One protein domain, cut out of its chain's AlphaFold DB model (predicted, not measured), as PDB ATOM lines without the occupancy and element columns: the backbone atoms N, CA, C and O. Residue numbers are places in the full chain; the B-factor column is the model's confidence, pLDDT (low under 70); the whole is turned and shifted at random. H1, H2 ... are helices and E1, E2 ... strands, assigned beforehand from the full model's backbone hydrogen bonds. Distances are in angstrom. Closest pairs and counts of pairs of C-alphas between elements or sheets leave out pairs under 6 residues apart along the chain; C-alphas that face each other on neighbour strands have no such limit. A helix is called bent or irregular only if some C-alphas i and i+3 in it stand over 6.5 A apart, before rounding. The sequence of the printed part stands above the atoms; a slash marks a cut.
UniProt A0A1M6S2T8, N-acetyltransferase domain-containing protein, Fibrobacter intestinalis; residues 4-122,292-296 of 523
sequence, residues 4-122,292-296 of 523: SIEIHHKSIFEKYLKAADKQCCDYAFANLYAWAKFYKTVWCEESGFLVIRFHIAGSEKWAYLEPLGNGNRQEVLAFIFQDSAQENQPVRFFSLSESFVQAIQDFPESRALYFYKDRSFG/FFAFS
ATOM      1  N   SER A   4       8.315   4.018  43.920       96.69
ATOM      2  CA  SER A   4       6.995   4.191  44.535       96.69
ATOM      3  C   SER A   4       7.097   4.546  46.021       96.69
ATOM      4  O   SER A   4       8.048   4.176  46.716       96.69
ATOM      5  N   ILE A   5       6.094   5.262  46.529       95.25
ATOM      6  CA  ILE A   5       5.988   5.551  47.961       95.25
ATOM      7  C   ILE A   5       5.546   4.284  48.705       95.25
ATOM      8  O   ILE A   5       4.620   3.589  48.297       95.25
ATOM      9  N   GLU A   6       6.197   4.016  49.833       95.31
ATOM     10  CA  GLU A   6       5.898   2.902  50.731       95.31
ATOM     11  C   GLU A   6       5.994   3.402  52.170       95.31
ATOM     12  O   GLU A   6       6.748   4.332  52.449       95.31
ATOM     13  N   ILE A   7       5.274   2.767  53.096       94.44
ATOM     14  CA  ILE A   7       5.184   3.195  54.503       94.44
ATOM     15  C   ILE A   7       6.565   3.351  55.147       94.44
ATOM     16  O   ILE A   7       6.807   4.308  55.879       94.44
ATOM     17  N   HIS A   8       7.491   2.435  54.862       94.75
ATOM     18  CA  HIS A   8       8.819   2.440  55.472       94.75
ATOM     19  C   HIS A   8       9.686   3.640  55.035       94.75
ATOM     20  O   HIS A   8      10.676   3.947  55.697       94.75
ATOM     21  N   HIS A   9       9.293   4.362  53.977       95.62
ATOM     22  CA  HIS A   9       9.947   5.592  53.527       95.62
ATOM     23  C   HIS A   9       9.612   6.822  54.390       95.62
ATOM     24  O   HIS A   9      10.264   7.857  54.242       95.62
ATOM     25  N   LYS A  10       8.640   6.732  55.309       94.31
ATOM     26  CA  LYS A  10       8.158   7.851  56.142       94.31
ATOM     27  C   LYS A  10       9.279   8.656  56.800       94.31
ATOM     28  O   LYS A  10       9.290   9.880  56.710       94.31
ATOM     29  N   SER A  11      10.261   7.975  57.390       93.06
ATOM     30  CA  SER A  11      11.382   8.615  58.091       93.06
ATOM     31  C   SER A  11      12.265   9.470  57.173       93.06
ATOM     32  O   SER A  11      12.789  10.499  57.603       93.06
ATOM     33  N   ILE A  12      12.412   9.079  55.903       94.56
ATOM     34  CA  ILE A  12      13.168   9.842  54.903       94.56
ATOM     35  C   ILE A  12      12.401  11.115  54.544       94.56
ATOM     36  O   ILE A  12      12.986  12.196  54.548       94.56
ATOM     37  N   PHE A  13      11.093  11.016  54.299       94.25
ATOM     38  CA  PHE A  13      10.262  12.185  53.999       94.25
ATOM     39  C   PHE A  13      10.261  13.170  55.170       94.25
ATOM     40  O   PHE A  13      10.562  14.346  54.983       94.25
ATOM     41  N   GLU A  14      10.026  12.693  56.393       89.06
ATOM     42  CA  GLU A  14      10.006  13.527  57.603       89.06
ATOM     43  C   GLU A  14      11.297  14.320  57.818       89.06
ATOM     44  O   GLU A  14      11.243  15.476  58.244       89.06
ATOM     45  N   LYS A  15      12.459  13.744  57.476       90.69
ATOM     46  CA  LYS A  15      13.749  14.452  57.511       90.69
ATOM     47  C   LYS A  15      13.721  15.712  56.638       90.69
ATOM     48  O   LYS A  15      14.157  16.768  57.095       90.69
ATOM     49  N   TYR A  16      13.217  15.615  55.408       93.50
ATOM     50  CA  TYR A  16      13.129  16.753  54.488       93.50
ATOM     51  C   TYR A  16      12.023  17.733  54.885       93.50
ATOM     52  O   TYR A  16      12.258  18.939  54.910       93.50
ATOM     53  N   LEU A  17      10.849  17.226  55.263       87.56
ATOM     54  CA  LEU A  17       9.694  18.035  55.663       87.56
ATOM     55  C   LEU A  17       9.994  18.910  56.875       87.56
ATOM     56  O   LEU A  17       9.725  20.111  56.869       87.56
ATOM     57  N   LYS A  18      10.618  18.319  57.898       84.50
ATOM     58  CA  LYS A  18      10.996  19.032  59.116       84.50
ATOM     59  C   LYS A  18      12.023  20.131  58.847       84.50
ATOM     60  O   LYS A  18      11.986  21.158  59.512       84.50
ATOM     61  N   ALA A  19      12.929  19.923  57.891       86.38
ATOM     62  CA  ALA A  19      13.925  20.921  57.509       86.38
ATOM     63  C   ALA A  19      13.339  22.041  56.632       86.38
ATOM     64  O   ALA A  19      13.787  23.180  56.732       86.38
ATOM     65  N   ALA A  20      12.362  21.721  55.780       86.75
ATOM     66  CA  ALA A  20      11.714  22.680  54.891       86.75
ATOM     67  C   ALA A  20      10.690  23.581  55.606       86.75
ATOM     68  O   ALA A  20      10.365  24.647  55.092       86.75
ATOM     69  N   ASP A  21      10.177  23.140  56.762       85.31
ATOM     70  CA  ASP A  21       9.172  23.836  57.581       85.31
ATOM     71  C   ASP A  21       7.932  24.297  56.787       85.31
ATOM     72  O   ASP A  21       7.350  25.360  57.011       85.31
ATOM     73  N   LYS A  22       7.525  23.481  55.809       87.06
ATOM     74  CA  LYS A  22       6.346  23.747  54.985       87.06
ATOM     75  C   LYS A  22       5.060  23.366  55.709       87.06
ATOM     76  O   LYS A  22       4.991  22.363  56.411       87.06
ATOM     77  N   GLN A  23       4.009  24.138  55.443       90.06
ATOM     78  CA  GLN A  23       2.657  23.922  55.971       90.06
ATOM     79  C   GLN A  23       1.656  23.511  54.878       90.06
ATOM     80  O   GLN A  23       0.465  23.754  55.032       90.06
ATOM     81  N   CYS A  24       2.123  22.932  53.770       91.81
ATOM     82  CA  CYS A  24       1.295  22.518  52.631       91.81
ATOM     83  C   CYS A  24       0.933  21.023  52.739       91.81
ATOM     84  O   CYS A  24       1.793  20.203  53.078       91.81
ATOM     85  N   CYS A  25      -0.337  20.681  52.500       92.25
ATOM     86  CA  CYS A  25      -0.879  19.330  52.674       92.25
ATOM     87  C   CYS A  25      -0.333  18.317  51.666       92.25
ATOM     88  O   CYS A  25      -0.205  17.146  52.025       92.25
ATOM     89  N   ASP A  26       0.086  18.761  50.478       91.75
ATOM     90  CA  ASP A  26       0.695  17.911  49.439       91.75
ATOM     91  C   ASP A  26       1.945  17.183  49.920       91.75
ATOM     92  O   ASP A  26       2.347  16.164  49.369       91.75
ATOM     93  N   TYR A  27       2.578  17.711  50.965       93.50
ATOM     94  CA  TYR A  27       3.785  17.153  51.541       93.50
ATOM     95  C   TYR A  27       3.521  16.291  52.782       93.50
ATOM     96  O   TYR A  27       4.447  15.660  53.292       93.50
ATOM     97  N   ALA A  28       2.282  16.229  53.282       94.06
ATOM     98  CA  ALA A  28       1.941  15.335  54.379       94.06
ATOM     99  C   ALA A  28       2.153  13.884  53.927       94.06
ATOM    100  O   ALA A  28       1.471  13.403  53.022       94.06
ATOM    101  N   PHE A  29       3.079  13.164  54.568       95.50
ATOM    102  CA  PHE A  29       3.440  11.807  54.145       95.50
ATOM    103  C   PHE A  29       2.230  10.863  54.074       95.50
ATOM    104  O   PHE A  29       2.138  10.047  53.160       95.50
ATOM    105  N   ALA A  30       1.282  10.997  55.007       95.25
ATOM    106  CA  ALA A  30       0.053  10.214  54.990       95.25
ATOM    107  C   ALA A  30      -0.788  10.452  53.725       95.25
ATOM    108  O   ALA A  30      -1.221   9.476  53.118       95.25
ATOM    109  N   ASN A  31      -0.942  11.705  53.279       93.00
ATOM    110  CA  ASN A  31      -1.635  12.020  52.027       93.00
ATOM    111  C   ASN A  31      -0.865  11.487  50.820       93.00
ATOM    112  O   ASN A  31      -1.441  10.798  49.982       93.00
ATOM    113  N   LEU A  32       0.447  11.729  50.767       94.88
ATOM    114  CA  LEU A  32       1.302  11.223  49.693       94.88
ATOM    115  C   LEU A  32       1.187   9.705  49.536       94.88
ATOM    116  O   LEU A  32       1.041   9.216  48.420       94.88
ATOM    117  N   TYR A  33       1.221   8.964  50.646       96.19
ATOM    118  CA  TYR A  33       1.064   7.515  50.649       96.19
ATOM    119  C   TYR A  33      -0.352   7.086  50.243       96.19
ATOM    120  O   TYR A  33      -0.507   6.219  49.382       96.19
ATOM    121  N   ALA A  34      -1.385   7.698  50.829       94.88
ATOM    122  CA  ALA A  34      -2.767   7.281  50.622       94.88
ATOM    123  C   ALA A  34      -3.265   7.555  49.189       94.88
ATOM    124  O   ALA A  34      -4.055   6.781  48.646       94.88
ATOM    125  N   TRP A  35      -2.741   8.603  48.547       94.44
ATOM    126  CA  TRP A  35      -3.033   8.951  47.155       94.44
ATOM    127  C   TRP A  35      -2.045   8.360  46.136       94.44
ATOM    128  O   TRP A  35      -2.310   8.419  44.932       94.44
ATOM    129  N   ALA A  36      -0.942   7.733  46.574       94.06
ATOM    130  CA  ALA A  36       0.161   7.314  45.699       94.06
ATOM    131  C   ALA A  36      -0.282   6.446  44.516       94.06
ATOM    132  O   ALA A  36       0.211   6.603  43.401       94.06
ATOM    133  N   LYS A  37      -1.229   5.530  44.740       90.88
ATOM    134  CA  LYS A  37      -1.734   4.645  43.683       90.88
ATOM    135  C   LYS A  37      -2.516   5.408  42.610       90.88
ATOM    136  O   LYS A  37      -2.417   5.056  41.437       90.88
ATOM    137  N   PHE A  38      -3.283   6.422  43.004       89.94
ATOM    138  CA  PHE A  38      -4.121   7.203  42.094       89.94
ATOM    139  C   PHE A  38      -3.280   8.149  41.243       89.94
ATOM    140  O   PHE A  38      -3.384   8.126  40.017       89.94
ATOM    141  N   TYR A  39      -2.364   8.877  41.880       92.62
ATOM    142  CA  TYR A  39      -1.476   9.815  41.197       92.62
ATOM    143  C   TYR A  39      -0.182   9.186  40.693       92.62
ATOM    144  O   TYR A  39       0.703   9.899  40.239       92.62
ATOM    145  N   LYS A  40      -0.041   7.856  40.754       94.94
ATOM    146  CA  LYS A  40       1.210   7.151  40.424       94.94
ATOM    147  C   LYS A  40       2.431   7.846  41.050       94.94
ATOM    148  O   LYS A  40       3.448   8.041  40.385       94.94
ATOM    149  N   THR A  41       2.289   8.278  42.302       96.56
ATOM    150  CA  THR A  41       3.278   9.117  42.973       96.56
ATOM    151  C   THR A  41       4.558   8.329  43.188       96.56
ATOM    152  O   THR A  41       4.565   7.263  43.812       96.56
ATOM    153  N   VAL A  42       5.652   8.885  42.689       97.62
ATOM    154  CA  VAL A  42       7.002   8.353  42.826       97.62
ATOM    155  C   VAL A  42       7.931   9.433  43.367       97.62
ATOM    156  O   VAL A  42       7.658  10.630  43.263       97.62
ATOM    157  N   TRP A  43       9.043   9.019  43.960       98.19
ATOM    158  CA  TRP A  43      10.006   9.935  44.561       98.19
ATOM    159  C   TRP A  43      11.452   9.456  44.394       98.19
ATOM    160  O   TRP A  43      11.695   8.283  44.097       98.19
ATOM    161  N   CYS A  44      12.411  10.361  44.582       97.75
ATOM    162  CA  CYS A  44      13.831  10.041  44.751       97.75
ATOM    163  C   CYS A  44      14.570  11.130  45.551       97.75
ATOM    164  O   CYS A  44      14.029  12.214  45.778       97.75
ATOM    165  N   GLU A  45      15.801  10.833  45.980       97.38
ATOM    166  CA  GLU A  45      16.758  11.840  46.457       97.38
ATOM    167  C   GLU A  45      17.732  12.183  45.326       97.38
ATOM    168  O   GLU A  45      18.373  11.284  44.784       97.38
ATOM    169  N   GLU A  46      17.865  13.466  44.996       97.12
ATOM    170  CA  GLU A  46      18.783  13.946  43.960       97.12
ATOM    171  C   GLU A  46      19.378  15.299  44.361       97.12
ATOM    172  O   GLU A  46      18.667  16.166  44.869       97.12
ATOM    173  N   SER A  47      20.691  15.479  44.181       93.38
ATOM    174  CA  SER A  47      21.422  16.710  44.542       93.38
ATOM    175  C   SER A  47      21.080  17.287  45.927       93.38
ATOM    176  O   SER A  47      21.075  18.501  46.115       93.38
ATOM    177  N   GLY A  48      20.792  16.432  46.919       95.19
ATOM    178  CA  GLY A  48      20.423  16.848  48.281       95.19
ATOM    179  C   GLY A  48      18.979  17.342  48.445       95.19
ATOM    180  O   GLY A  48      18.690  18.039  49.424       95.19
ATOM    181  N   PHE A  49      18.094  17.001  47.508       97.44
ATOM    182  CA  PHE A  49      16.657  17.263  47.547       97.44
ATOM    183  C   PHE A  49      15.847  15.972  47.495       97.44
ATOM    184  O   PHE A  49      16.187  15.042  46.770       97.44
ATOM    185  N   LEU A  50      14.722  15.966  48.201       97.56
ATOM    186  CA  LEU A  50      13.593  15.091  47.938       97.56
ATOM    187  C   LEU A  50      12.822  15.629  46.730       97.56
ATOM    188  O   LEU A  50      12.295  16.742  46.772       97.56
ATOM    189  N   VAL A  51      12.741  14.826  45.672       98.25
ATOM    190  CA  VAL A  51      11.966  15.124  44.464       98.25
ATOM    191  C   VAL A  51      10.761  14.195  44.416       98.25
ATOM    192  O   VAL A  51      10.915  12.977  44.497       98.25
ATOM    193  N   ILE A  52       9.564  14.768  44.272       98.25
ATOM    194  CA  ILE A  52       8.294  14.038  44.181       98.25
ATOM    195  C   ILE A  52       7.682  14.315  42.810       98.25
ATOM    196  O   ILE A  52       7.546  15.476  42.421       98.25
ATOM    197  N   ARG A  53       7.308  13.249  42.100       97.75
ATOM    198  CA  ARG A  53       6.708  13.280  40.762       97.75
ATOM    199  C   ARG A  53       5.405  12.485  40.762       97.75
ATOM    200  O   ARG A  53       5.334  11.410  41.356       97.75
ATOM    201  N   PHE A  54       4.377  12.999  40.100       97.12
ATOM    202  CA  PHE A  54       3.034  12.424  40.119       97.12
ATOM    203  C   PHE A  54       2.259  12.745  38.832       97.12
ATOM    204  O   PHE A  54       2.598  13.672  38.097       97.12
ATOM    205  N   HIS A  55       1.234  11.954  38.533       94.25
ATOM    206  CA  HIS A  55       0.256  12.227  37.490       94.25
ATOM    207  C   HIS A  55      -0.732  13.286  37.968       94.25
ATOM    208  O   HIS A  55      -1.355  13.125  39.016       94.25
ATOM    209  N   ILE A  56      -0.941  14.321  37.157       89.94
ATOM    210  CA  ILE A  56      -2.012  15.289  37.386       89.94
ATOM    211  C   ILE A  56      -3.353  14.564  37.276       89.94
ATOM    212  O   ILE A  56      -3.610  13.861  36.290       89.94
ATOM    213  N   ALA A  57      -4.205  14.780  38.274       81.94
ATOM    214  CA  ALA A  57      -5.557  14.257  38.366       81.94
ATOM    215  C   ALA A  57      -6.299  14.247  37.015       81.94
ATOM    216  O   ALA A  57      -6.403  15.266  36.330       81.94
ATOM    217  N   GLY A  58      -6.813  13.075  36.624       76.31
ATOM    218  CA  GLY A  58      -7.575  12.914  35.378       76.31
ATOM    219  C   GLY A  58      -6.759  12.831  34.097       76.31
ATOM    220  O   GLY A  58      -7.339  12.853  33.013       76.31
ATOM    221  N   SER A  59      -5.433  12.747  34.188       84.06
ATOM    222  CA  SER A  59      -4.560  12.741  33.019       84.06
ATOM    223  C   SER A  59      -3.363  11.800  33.183       84.06
ATOM    224  O   SER A  59      -3.072  11.289  34.264       84.06
ATOM    225  N   GLU A  60      -2.632  11.590  32.090       87.88
ATOM    226  CA  GLU A  60      -1.328  10.910  32.094       87.88
ATOM    227  C   GLU A  60      -0.160  11.907  32.134       87.88
ATOM    228  O   GLU A  60       0.967  11.590  31.752       87.88
ATOM    229  N   LYS A  61      -0.434  13.151  32.541       91.44
ATOM    230  CA  LYS A  61       0.549  14.231  32.540       91.44
ATOM    231  C   LYS A  61       1.373  14.188  33.817       91.44
ATOM    232  O   LYS A  61       0.804  14.271  34.901       91.44
ATOM    233  N   TRP A  62       2.694  14.128  33.696       95.62
ATOM    234  CA  TRP A  62       3.596  14.250  34.839       95.62
ATOM    235  C   TRP A  62       3.686  15.697  35.332       95.62
ATOM    236  O   TRP A  62       3.753  16.641  34.533       95.62
ATOM    237  N   ALA A  63       3.731  15.840  36.653       96.94
ATOM    238  CA  ALA A  63       4.068  17.048  37.386       96.94
ATOM    239  C   ALA A  63       5.002  16.726  38.559       96.94
ATOM    240  O   ALA A  63       5.093  15.581  39.008       96.94
ATOM    241  N   TYR A  64       5.691  17.754  39.045       98.38
ATOM    242  CA  TYR A  64       6.589  17.696  40.190       98.38
ATOM    243  C   TYR A  64       6.112  18.670  41.259       98.38
ATOM    244  O   TYR A  64       5.668  19.775  40.941       98.38
ATOM    245  N   LEU A  65       6.239  18.283  42.523       97.38
ATOM    246  CA  LEU A  65       6.167  19.250  43.618       97.38
ATOM    247  C   LEU A  65       7.468  20.062  43.684       97.38
ATOM    248  O   LEU A  65       8.470  19.709  43.052       97.38
ATOM    249  N   GLU A  66       7.479  21.139  44.467       96.62
ATOM    250  CA  GLU A  66       8.730  21.816  44.806       96.62
ATOM    251  C   GLU A  66       9.714  20.823  45.453       96.62
ATOM    252  O   GLU A  66       9.372  20.187  46.457       96.62
ATOM    253  N   PRO A  67      10.949  20.704  44.937       97.00
ATOM    254  CA  PRO A  67      11.970  19.879  45.566       97.00
ATOM    255  C   PRO A  67      12.289  20.373  46.979       97.00
ATOM    256  O   PRO A  67      12.609  21.547  47.178       97.00
ATOM    257  N   LEU A  68      12.261  19.475  47.966       95.69
ATOM    258  CA  LEU A  68      12.541  19.823  49.361       95.69
ATOM    259  C   LEU A  68      13.970  19.458  49.733       95.69
ATOM    260  O   LEU A  68      14.343  18.292  49.696       95.69
ATOM    261  N   GLY A  69      14.781  20.437  50.121       94.69
ATOM    262  CA  GLY A  69      16.179  20.198  50.462       94.69
ATOM    263  C   GLY A  69      17.023  21.462  50.452       94.69
ATOM    264  O   GLY A  69      16.537  22.562  50.193       94.69
ATOM    265  N   ASN A  70      18.308  21.284  50.747       93.25
ATOM    266  CA  ASN A  70      19.279  22.374  50.888       93.25
ATOM    267  C   ASN A  70      20.512  22.190  49.991       93.25
ATOM    268  O   ASN A  70      21.540  22.822  50.227       93.25
ATOM    269  N   GLY A  71      20.443  21.296  49.004       94.12
ATOM    270  CA  GLY A  71      21.546  21.068  48.076       94.12
ATOM    271  C   GLY A  71      21.588  22.076  46.923       94.12
ATOM    272  O   GLY A  71      21.104  23.206  47.033       94.12
ATOM    273  N   ASN A  72      22.166  21.671  45.790       95.69
ATOM    274  CA  ASN A  72      22.310  22.547  44.628       95.69
ATOM    275  C   ASN A  72      20.996  22.653  43.829       95.69
ATOM    276  O   ASN A  72      20.597  21.724  43.128       95.69
ATOM    277  N   ARG A  73      20.329  23.812  43.920       95.31
ATOM    278  CA  ARG A  73      19.042  24.070  43.246       95.31
ATOM    279  C   ARG A  73      19.124  24.000  41.722       95.31
ATOM    280  O   ARG A  73      18.160  23.583  41.088       95.31
ATOM    281  N   GLN A  74      20.241  24.412  41.127       96.00
ATOM    282  CA  GLN A  74      20.381  24.375  39.674       96.00
ATOM    283  C   GLN A  74      20.503  22.929  39.176       96.00
ATOM    284  O   GLN A  74      19.873  22.570  38.187       96.00
ATOM    285  N   GLU A  75      21.247  22.081  39.891       97.12
ATOM    286  CA  GLU A  75      21.386  20.663  39.536       97.12
ATOM    287  C   GLU A  75      20.055  19.908  39.636       97.12
ATOM    288  O   GLU A  75      19.704  19.187  38.705       97.12
ATOM    289  N   VAL A  76      19.272  20.112  40.706       97.69
ATOM    290  CA  VAL A  76      17.966  19.437  40.833       97.69
ATOM    291  C   VAL A  76      16.966  19.911  39.770       97.69
ATOM    292  O   VAL A  76      16.180  19.111  39.266       97.69
ATOM    293  N   LEU A  77      17.009  21.186  39.365       97.62
ATOM    294  CA  LEU A  77      16.193  21.666  38.247       97.62
ATOM    295  C   LEU A  77      16.633  21.041  36.923       97.62
ATOM    296  O   LEU A  77      15.782  20.568  36.174       97.62
ATOM    297  N   ALA A  78      17.938  20.990  36.650       97.31
ATOM    298  CA  ALA A  78      18.465  20.336  35.456       97.31
ATOM    299  C   ALA A  78      18.059  18.852  35.404       97.31
ATOM    300  O   ALA A  78      17.623  18.370  34.356       97.31
ATOM    301  N   PHE A  79      18.107  18.154  36.543       97.94
ATOM    302  CA  PHE A  79      17.621  16.781  36.679       97.94
ATOM    303  C   PHE A  79      16.133  16.652  36.328       97.94
ATOM    304  O   PHE A  79      15.775  15.805  35.516       97.94
ATOM    305  N   ILE A  80      15.266  17.515  36.867       98.00
ATOM    306  CA  ILE A  80      13.820  17.483  36.581       98.00
ATOM    307  C   ILE A  80      13.534  17.736  35.096       98.00
ATOM    308  O   ILE A  80      12.674  17.082  34.503       98.00
ATOM    309  N   PHE A  81      14.267  18.657  34.467       97.44
ATOM    310  CA  PHE A  81      14.153  18.898  33.028       97.44
ATOM    311  C   PHE A  81      14.587  17.678  32.209       97.44
ATOM    312  O   PHE A  81      13.910  17.317  31.244       97.44
ATOM    313  N   GLN A  82      15.682  17.023  32.601       97.12
ATOM    314  CA  GLN A  82      16.158  15.804  31.953       97.12
ATOM    315  C   GLN A  82      15.163  14.648  32.109       97.12
ATOM    316  O   GLN A  82      14.868  13.964  31.130       97.12
ATOM    317  N   ASP A  83      14.630  14.445  33.309       97.44
ATOM    318  CA  ASP A  83      13.654  13.399  33.613       97.44
ATOM    319  C   ASP A  83      12.348  13.607  32.830       97.44
ATOM    320  O   ASP A  83      11.879  12.713  32.129       97.44
ATOM    321  N   SER A  84      11.822  14.836  32.817       96.06
ATOM    322  CA  SER A  84      10.640  15.179  32.019       96.06
ATOM    323  C   SER A  84      10.852  14.930  30.520       96.06
ATOM    324  O   SER A  84       9.951  14.438  29.836       96.06
ATOM    325  N   ALA A  85      12.050  15.224  30.003       95.62
ATOM    326  CA  ALA A  85      12.397  14.938  28.615       95.62
ATOM    327  C   ALA A  85      12.446  13.427  28.321       95.62
ATOM    328  O   ALA A  85      11.995  13.011  27.255       95.62
ATOM    329  N   GLN A  86      12.932  12.599  29.255       96.00
ATOM    330  CA  GLN A  86      12.919  11.133  29.127       96.00
ATOM    331  C   GLN A  86      11.493  10.568  29.076       96.00
ATOM    332  O   GLN A  86      11.228   9.631  28.324       96.00
ATOM    333  N   GLU A  87      10.562  11.184  29.803       94.31
ATOM    334  CA  GLU A  87       9.131  10.853  29.770       94.31
ATOM    335  C   GLU A  87       8.405  11.405  28.525       94.31
ATOM    336  O   GLU A  87       7.209  11.175  28.352       94.31
ATOM    337  N   ASN A  88       9.101  12.124  27.633       94.06
ATOM    338  CA  ASN A  88       8.526  12.830  26.479       94.06
ATOM    339  C   ASN A  88       7.406  13.814  26.866       94.06
ATOM    340  O   ASN A  88       6.428  13.991  26.134       94.06
ATOM    341  N   GLN A  89       7.546  14.471  28.018       93.62
ATOM    342  CA  GLN A  89       6.577  15.438  28.522       93.62
ATOM    343  C   GLN A  89       7.234  16.781  28.849       93.62
ATOM    344  O   GLN A  89       8.417  16.829  29.191       93.62
ATOM    345  N   PRO A  90       6.493  17.899  28.768       94.88
ATOM    346  CA  PRO A  90       6.986  19.165  29.287       94.88
ATOM    347  C   PRO A  90       7.042  19.138  30.817       94.88
ATOM    348  O   PRO A  90       6.239  18.463  31.466       94.88
ATOM    349  N   VAL A  91       7.950  19.930  31.384       97.31
ATOM    350  CA  VAL A  91       8.052  20.101  32.835       97.31
ATOM    351  C   VAL A  91       6.804  20.819  33.331       97.31
ATOM    352  O   VAL A  91       6.384  21.813  32.730       97.31
ATOM    353  N   ARG A  92       6.242  20.331  34.440       96.88
ATOM    354  CA  ARG A  92       5.141  20.962  35.174       96.88
ATOM    355  C   ARG A  92       5.455  20.950  36.661       96.88
ATOM    356  O   ARG A  92       5.836  19.912  37.189       96.88
ATOM    357  N   PHE A  93       5.273  22.079  37.323       97.12
ATOM    358  CA  PHE A  93       5.454  22.231  38.756       97.12
ATOM    359  C   PHE A  93       4.147  22.616  39.429       97.12
ATOM    360  O   PHE A  93       3.410  23.462  38.917       97.12
ATOM    361  N   PHE A  94       3.904  22.001  40.579       95.25
ATOM    362  CA  PHE A  94       2.785  22.250  41.476       95.25
ATOM    363  C   PHE A  94       3.335  22.681  42.840       95.25
ATOM    364  O   PHE A  94       4.432  22.269  43.232       95.25
ATOM    365  N   SER A  95       2.575  23.514  43.552       93.56
ATOM    366  CA  SER A  95       2.837  23.883  44.953       93.56
ATOM    367  C   SER A  95       4.253  24.419  45.205       93.56
ATOM    368  O   SER A  95       4.963  23.999  46.133       93.56
ATOM    369  N   LEU A  96       4.682  25.326  44.313       95.38
ATOM    370  CA  LEU A  96       5.907  26.104  44.456       95.38
ATOM    371  C   LEU A  96       5.660  27.293  45.385       95.38
ATOM    372  O   LEU A  96       4.806  28.145  45.142       95.38
ATOM    373  N   SER A  97       6.490  27.411  46.408       93.44
ATOM    374  CA  SER A  97       6.526  28.577  47.277       93.44
ATOM    375  C   SER A  97       7.126  29.786  46.560       93.44
ATOM    376  O   SER A  97       8.008  29.670  45.706       93.44
ATOM    377  N   GLU A  98       6.695  30.979  46.963       93.06
ATOM    378  CA  GLU A  98       7.266  32.230  46.456       93.06
ATOM    379  C   GLU A  98       8.787  32.303  46.666       93.06
ATOM    380  O   GLU A  98       9.521  32.716  45.768       93.06
ATOM    381  N   SER A  99       9.275  31.853  47.828       93.38
ATOM    382  CA  SER A  99      10.705  31.845  48.143       93.38
ATOM    383  C   SER A  99      11.496  30.934  47.208       93.38
ATOM    384  O   SER A  99      12.601  31.295  46.803       93.38
ATOM    385  N   PHE A 100      10.940  29.786  46.815       94.56
ATOM    386  CA  PHE A 100      11.573  28.919  45.829       94.56
ATOM    387  C   PHE A 100      11.598  29.564  44.445       94.56
ATOM    388  O   PHE A 100      12.659  29.602  43.828       94.56
ATOM    389  N   VAL A 101      10.476  30.130  43.985       95.88
ATOM    390  CA  VAL A 101      10.401  30.831  42.690       95.88
ATOM    391  C   VAL A 101      11.440  31.955  42.614       95.88
ATOM    392  O   VAL A 101      12.185  32.038  41.636       95.88
ATOM    393  N   GLN A 102      11.557  32.768  43.669       95.19
ATOM    394  CA  GLN A 102      12.577  33.816  43.771       95.19
ATOM    395  C   GLN A 102      13.998  33.235  43.757       95.19
ATOM    396  O   GLN A 102      14.871  33.761  43.071       95.19
ATOM    397  N   ALA A 103      14.237  32.128  44.467       95.19
ATOM    398  CA  ALA A 103      15.554  31.497  44.546       95.19
ATOM    399  C   ALA A 103      16.031  30.881  43.220       95.19
ATOM    400  O   ALA A 103      17.233  30.680  43.055       95.19
ATOM    401  N   ILE A 104      15.118  30.564  42.294       95.94
ATOM    402  CA  ILE A 104      15.457  29.941  41.007       95.94
ATOM    403  C   ILE A 104      15.403  30.905  39.817       95.94
ATOM    404  O   ILE A 104      15.736  30.503  38.705       95.94
ATOM    405  N   GLN A 105      14.980  32.157  40.014       95.56
ATOM    406  CA  GLN A 105      14.651  33.099  38.931       95.56
ATOM    407  C   GLN A 105      15.789  33.332  37.917       95.56
ATOM    408  O   GLN A 105      15.534  33.556  36.733       95.56
ATOM    409  N   ASP A 106      17.043  33.250  38.366       95.19
ATOM    410  CA  ASP A 106      18.219  33.523  37.539       95.19
ATOM    411  C   ASP A 106      18.721  32.299  36.758       95.19
ATOM    412  O   ASP A 106      19.555  32.441  35.850       95.19
ATOM    413  N   PHE A 107      18.194  31.108  37.059       95.94
ATOM    414  CA  PHE A 107      18.590  29.867  36.399       95.94
ATOM    415  C   PHE A 107      17.989  29.756  34.986       95.94
ATOM    416  O   PHE A 107      16.840  30.155  34.763       95.94
ATOM    417  N   PRO A 108      18.741  29.223  34.001       93.69
ATOM    418  CA  PRO A 108      18.244  29.014  32.638       93.69
ATOM    419  C   PRO A 108      16.924  28.233  32.579       93.69
ATOM    420  O   PRO A 108      16.018  28.614  31.839       93.69
ATOM    421  N   GLU A 109      16.792  27.196  33.405       94.94
ATOM    422  CA  GLU A 109      15.611  26.343  33.533       94.94
ATOM    423  C   GLU A 109      14.376  27.163  33.927       94.94
ATOM    424  O   GLU A 109      13.314  27.025  33.326       94.94
ATOM    425  N   SER A 110      14.528  28.096  34.873       94.44
ATOM    426  CA  SER A 110      13.442  28.985  35.302       94.44
ATOM    427  C   SER A 110      12.981  29.917  34.179       94.44
ATOM    428  O   SER A 110      11.782  30.119  33.971       94.44
ATOM    429  N   ARG A 111      13.907  30.414  33.344       93.38
ATOM    430  CA  ARG A 111      13.551  31.239  32.172       93.38
ATOM    431  C   ARG A 111      12.725  30.472  31.137       93.38
ATOM    432  O   ARG A 111      11.981  31.113  30.387       93.38
ATOM    433  N   ALA A 112      12.809  29.143  31.119       94.38
ATOM    434  CA  ALA A 112      12.011  28.264  30.270       94.38
ATOM    435  C   ALA A 112      10.626  27.924  30.857       94.38
ATOM    436  O   ALA A 112       9.856  27.224  30.201       94.38
ATOM    437  N   LEU A 113      10.271  28.428  32.044       95.44
ATOM    438  CA  LEU A 113       8.991  28.167  32.708       95.44
ATOM    439  C   LEU A 113       8.047  29.373  32.665       95.44
ATOM    440  O   LEU A 113       8.438  30.517  32.893       95.44
ATOM    441  N   TYR A 114       6.779  29.122  32.357       92.56
ATOM    442  CA  TYR A 114       5.697  30.072  32.586       92.56
ATOM    443  C   TYR A 114       5.136  29.825  33.982       92.56
ATOM    444  O   TYR A 114       4.684  28.716  34.249       92.56
ATOM    445  N   PHE A 115       5.176  30.841  34.845       93.50
ATOM    446  CA  PHE A 115       4.661  30.771  36.208       93.50
ATOM    447  C   PHE A 115       3.280  31.413  36.297       93.50
ATOM    448  O   PHE A 115       3.051  32.479  35.724       93.50
ATOM    449  N   TYR A 116       2.389  30.799  37.065       92.06
ATOM    450  CA  TYR A 116       1.082  31.352  37.398       92.06
ATOM    451  C   TYR A 116       0.692  30.975  38.830       92.06
ATOM    452  O   TYR A 116       1.326  30.125  39.450       92.06
ATOM    453  N   LYS A 117      -0.333  31.635  39.367       91.56
ATOM    454  CA  LYS A 117      -0.944  31.287  40.654       91.56
ATOM    455  C   LYS A 117      -2.329  30.709  40.411       91.56
ATOM    456  O   LYS A 117      -3.031  31.181  39.514       91.56
ATOM    457  N   ASP A 118      -2.715  29.749  41.242       89.94
ATOM    458  CA  ASP A 118      -4.063  29.190  41.273       89.94
ATOM    459  C   ASP A 118      -4.585  29.212  42.713       89.94
ATOM    460  O   ASP A 118      -4.082  28.502  43.588       89.94
ATOM    461  N   ARG A 119      -5.592  30.052  42.989       90.31
ATOM    462  CA  ARG A 119      -6.165  30.176  44.335       90.31
ATOM    463  C   ARG A 119      -6.877  28.900  44.765       90.31
ATOM    464  O   ARG A 119      -7.041  28.693  45.971       90.31
ATOM    465  N   SER A 120      -7.309  28.073  43.821       90.06
ATOM    466  CA  SER A 120      -8.044  26.841  44.087       90.06
ATOM    467  C   SER A 120      -7.236  25.838  44.896       90.06
ATOM    468  O   SER A 120      -7.851  25.076  45.630       90.06
ATOM    469  N   PHE A 121      -5.903  25.915  44.857       91.00
ATOM    470  CA  PHE A 121      -4.973  25.062  45.612       91.00
ATOM    471  C   PHE A 121      -4.359  25.749  46.847       91.00
ATOM    472  O   PHE A 121      -3.456  25.226  47.499       91.00
ATOM    473  N   GLY A 122      -4.849  26.938  47.211       93.94
ATOM    474  CA  GLY A 122      -4.402  27.624  48.421       93.94
ATOM    475  C   GLY A 122      -4.802  26.856  49.685       93.94
ATOM    476  O   GLY A 122      -5.991  26.647  49.946       93.94
ATOM    477  N   PHE A 292       2.527  28.884  43.699       94.31
ATOM    478  CA  PHE A 292       2.883  29.029  42.301       94.31
ATOM    479  C   PHE A 292       2.866  27.667  41.616       94.31
ATOM    480  O   PHE A 292       3.270  26.639  42.157       94.31
ATOM    481  N   PHE A 293       2.458  27.708  40.363       95.12
ATOM    482  CA  PHE A 293       2.509  26.612  39.421       95.12
ATOM    483  C   PHE A 293       3.392  27.037  38.265       95.12
ATOM    484  O   PHE A 293       3.543  28.234  37.989       95.12
ATOM    485  N   ALA A 294       3.974  26.067  37.573       95.00
ATOM    486  CA  ALA A 294       4.749  26.373  36.387       95.00
ATOM    487  C   ALA A 294       4.653  25.287  35.327       95.00
ATOM    488  O   ALA A 294       4.472  24.117  35.642       95.00
ATOM    489  N   PHE A 295       4.833  25.656  34.065       94.25
ATOM    490  CA  PHE A 295       5.020  24.690  32.985       94.25
ATOM    491  C   PHE A 295       5.977  25.214  31.913       94.25
ATOM    492  O   PHE A 295       6.169  26.424  31.773       94.25
ATOM    493  N   SER A 296       6.580  24.315  31.131       95.75
ATOM    494  CA  SER A 296       7.510  24.696  30.059       95.75
ATOM    495  C   SER A 296       6.861  25.638  29.033       95.75
ATOM    496  O   SER A 296       5.835  25.306  28.433       95.75
TER     497      SER A 296
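This is residues 4 to 122 and 292 to 296 of the 523 residues of the protein "N-acetyltransferase domain-containing protein" of Fibrobacter intestinalis (UniProt A0A1M6S2T8). What is the main picture? A strongly twisted sheet of six strands runs through the middle, with the long helix H3 packed on one face and H1 on the other, making three layers. H2 packs on H1 toward one end of the domain, and the short helices H4 and H5 graze the sheet toward the other end. What is it made of, and how large is it? The printed part has 124 residues, with five named helices and six named strands in the order H1 H2 E1 E2 E3 H3 E4 H4 H5 E5 E6, a mixed class of helices and strands; the mixed sheet runs E1 E2 E3 E4 E6 E5. It is compact and rounded, with a radius of gyration of the C-alphas of 13.6 A and spans of 37 by 32 by 31 A.

Where do the first elements lie? H1, residues 7 to 20, begins at C-alpha 7 (5.184, 3.195, 54.503), is 20.6 A long and is irregular, with C-alphas 8 and 11 7.2 A apart. H2 is residues 29 to 35, E1 42 to 46, E2 49 to 55, 19.9 A long, and E3 62 to 65. What follows? H3, residues 73 to 86, is 20.1 A long; then come E4, 92 to 96, H4, 98 to 104, H5, 108 to 111, E5, 113 to 117, and E6, 292 to 296, ending at C-alpha 296 (7.510, 24.696, 30.059).

What does H1 meet? H1 touches H2 at a steep tilt of 55 degrees, opposite ways, closest at the C-alphas of Lys 10 and Phe 29, 6.5 A. H2 only grazes the sheet, with residues 32 to 35. How are the strands paired? E1, E2 and E3 form a meander, each strand the antiparallel neighbour of the one before, with N 44 and O 51 at 3.0 A and N 54 and O 63 at 2.9 A. E3, H3 and E4 form a strand-helix-strand unit, two parallel neighbour strands with a helix between, its crossover right-handed; N 64 and O 92 are 2.9 A apart. E4, H4 H5 and E5 form a split unit, right-handed, with E6 between the strands and antiparallel to both: N 93 and O 294 are 2.8 A apart, N 116 and O 293 3.0 A. Which helices meet near H3? H3 and H5 only just touch, with 3 pairs of C-alphas within 8 A, closest Leu 77 and Glu 109 at 6.7 A, through residues 77 to 81 of H3 alone. H4 is close to H3 but not clearly touching, about perpendicular at 84 degrees, with the C-alphas of Arg 73 and Ile 104 closest at 7.2 A. Do the helix backbones pair? Every O i to N i+4 pair is within hydrogen-bond range in H2, H3 and H4, and 7 of 10 in H1; H5 is too short for such a pair.

How far does it reach? The two C-alphas farthest apart, those of His 8 and Arg 111, are 37.3 A apart. Where is it cut? Residues 123 to 291 are not printed, and C-alphas 122 and 292 are 9.6 A apart across the cut. Are any links long, or any residues uncertain? Of the links that are printed whole, none is long, and no printed residue of this model has a pLDDT under 70.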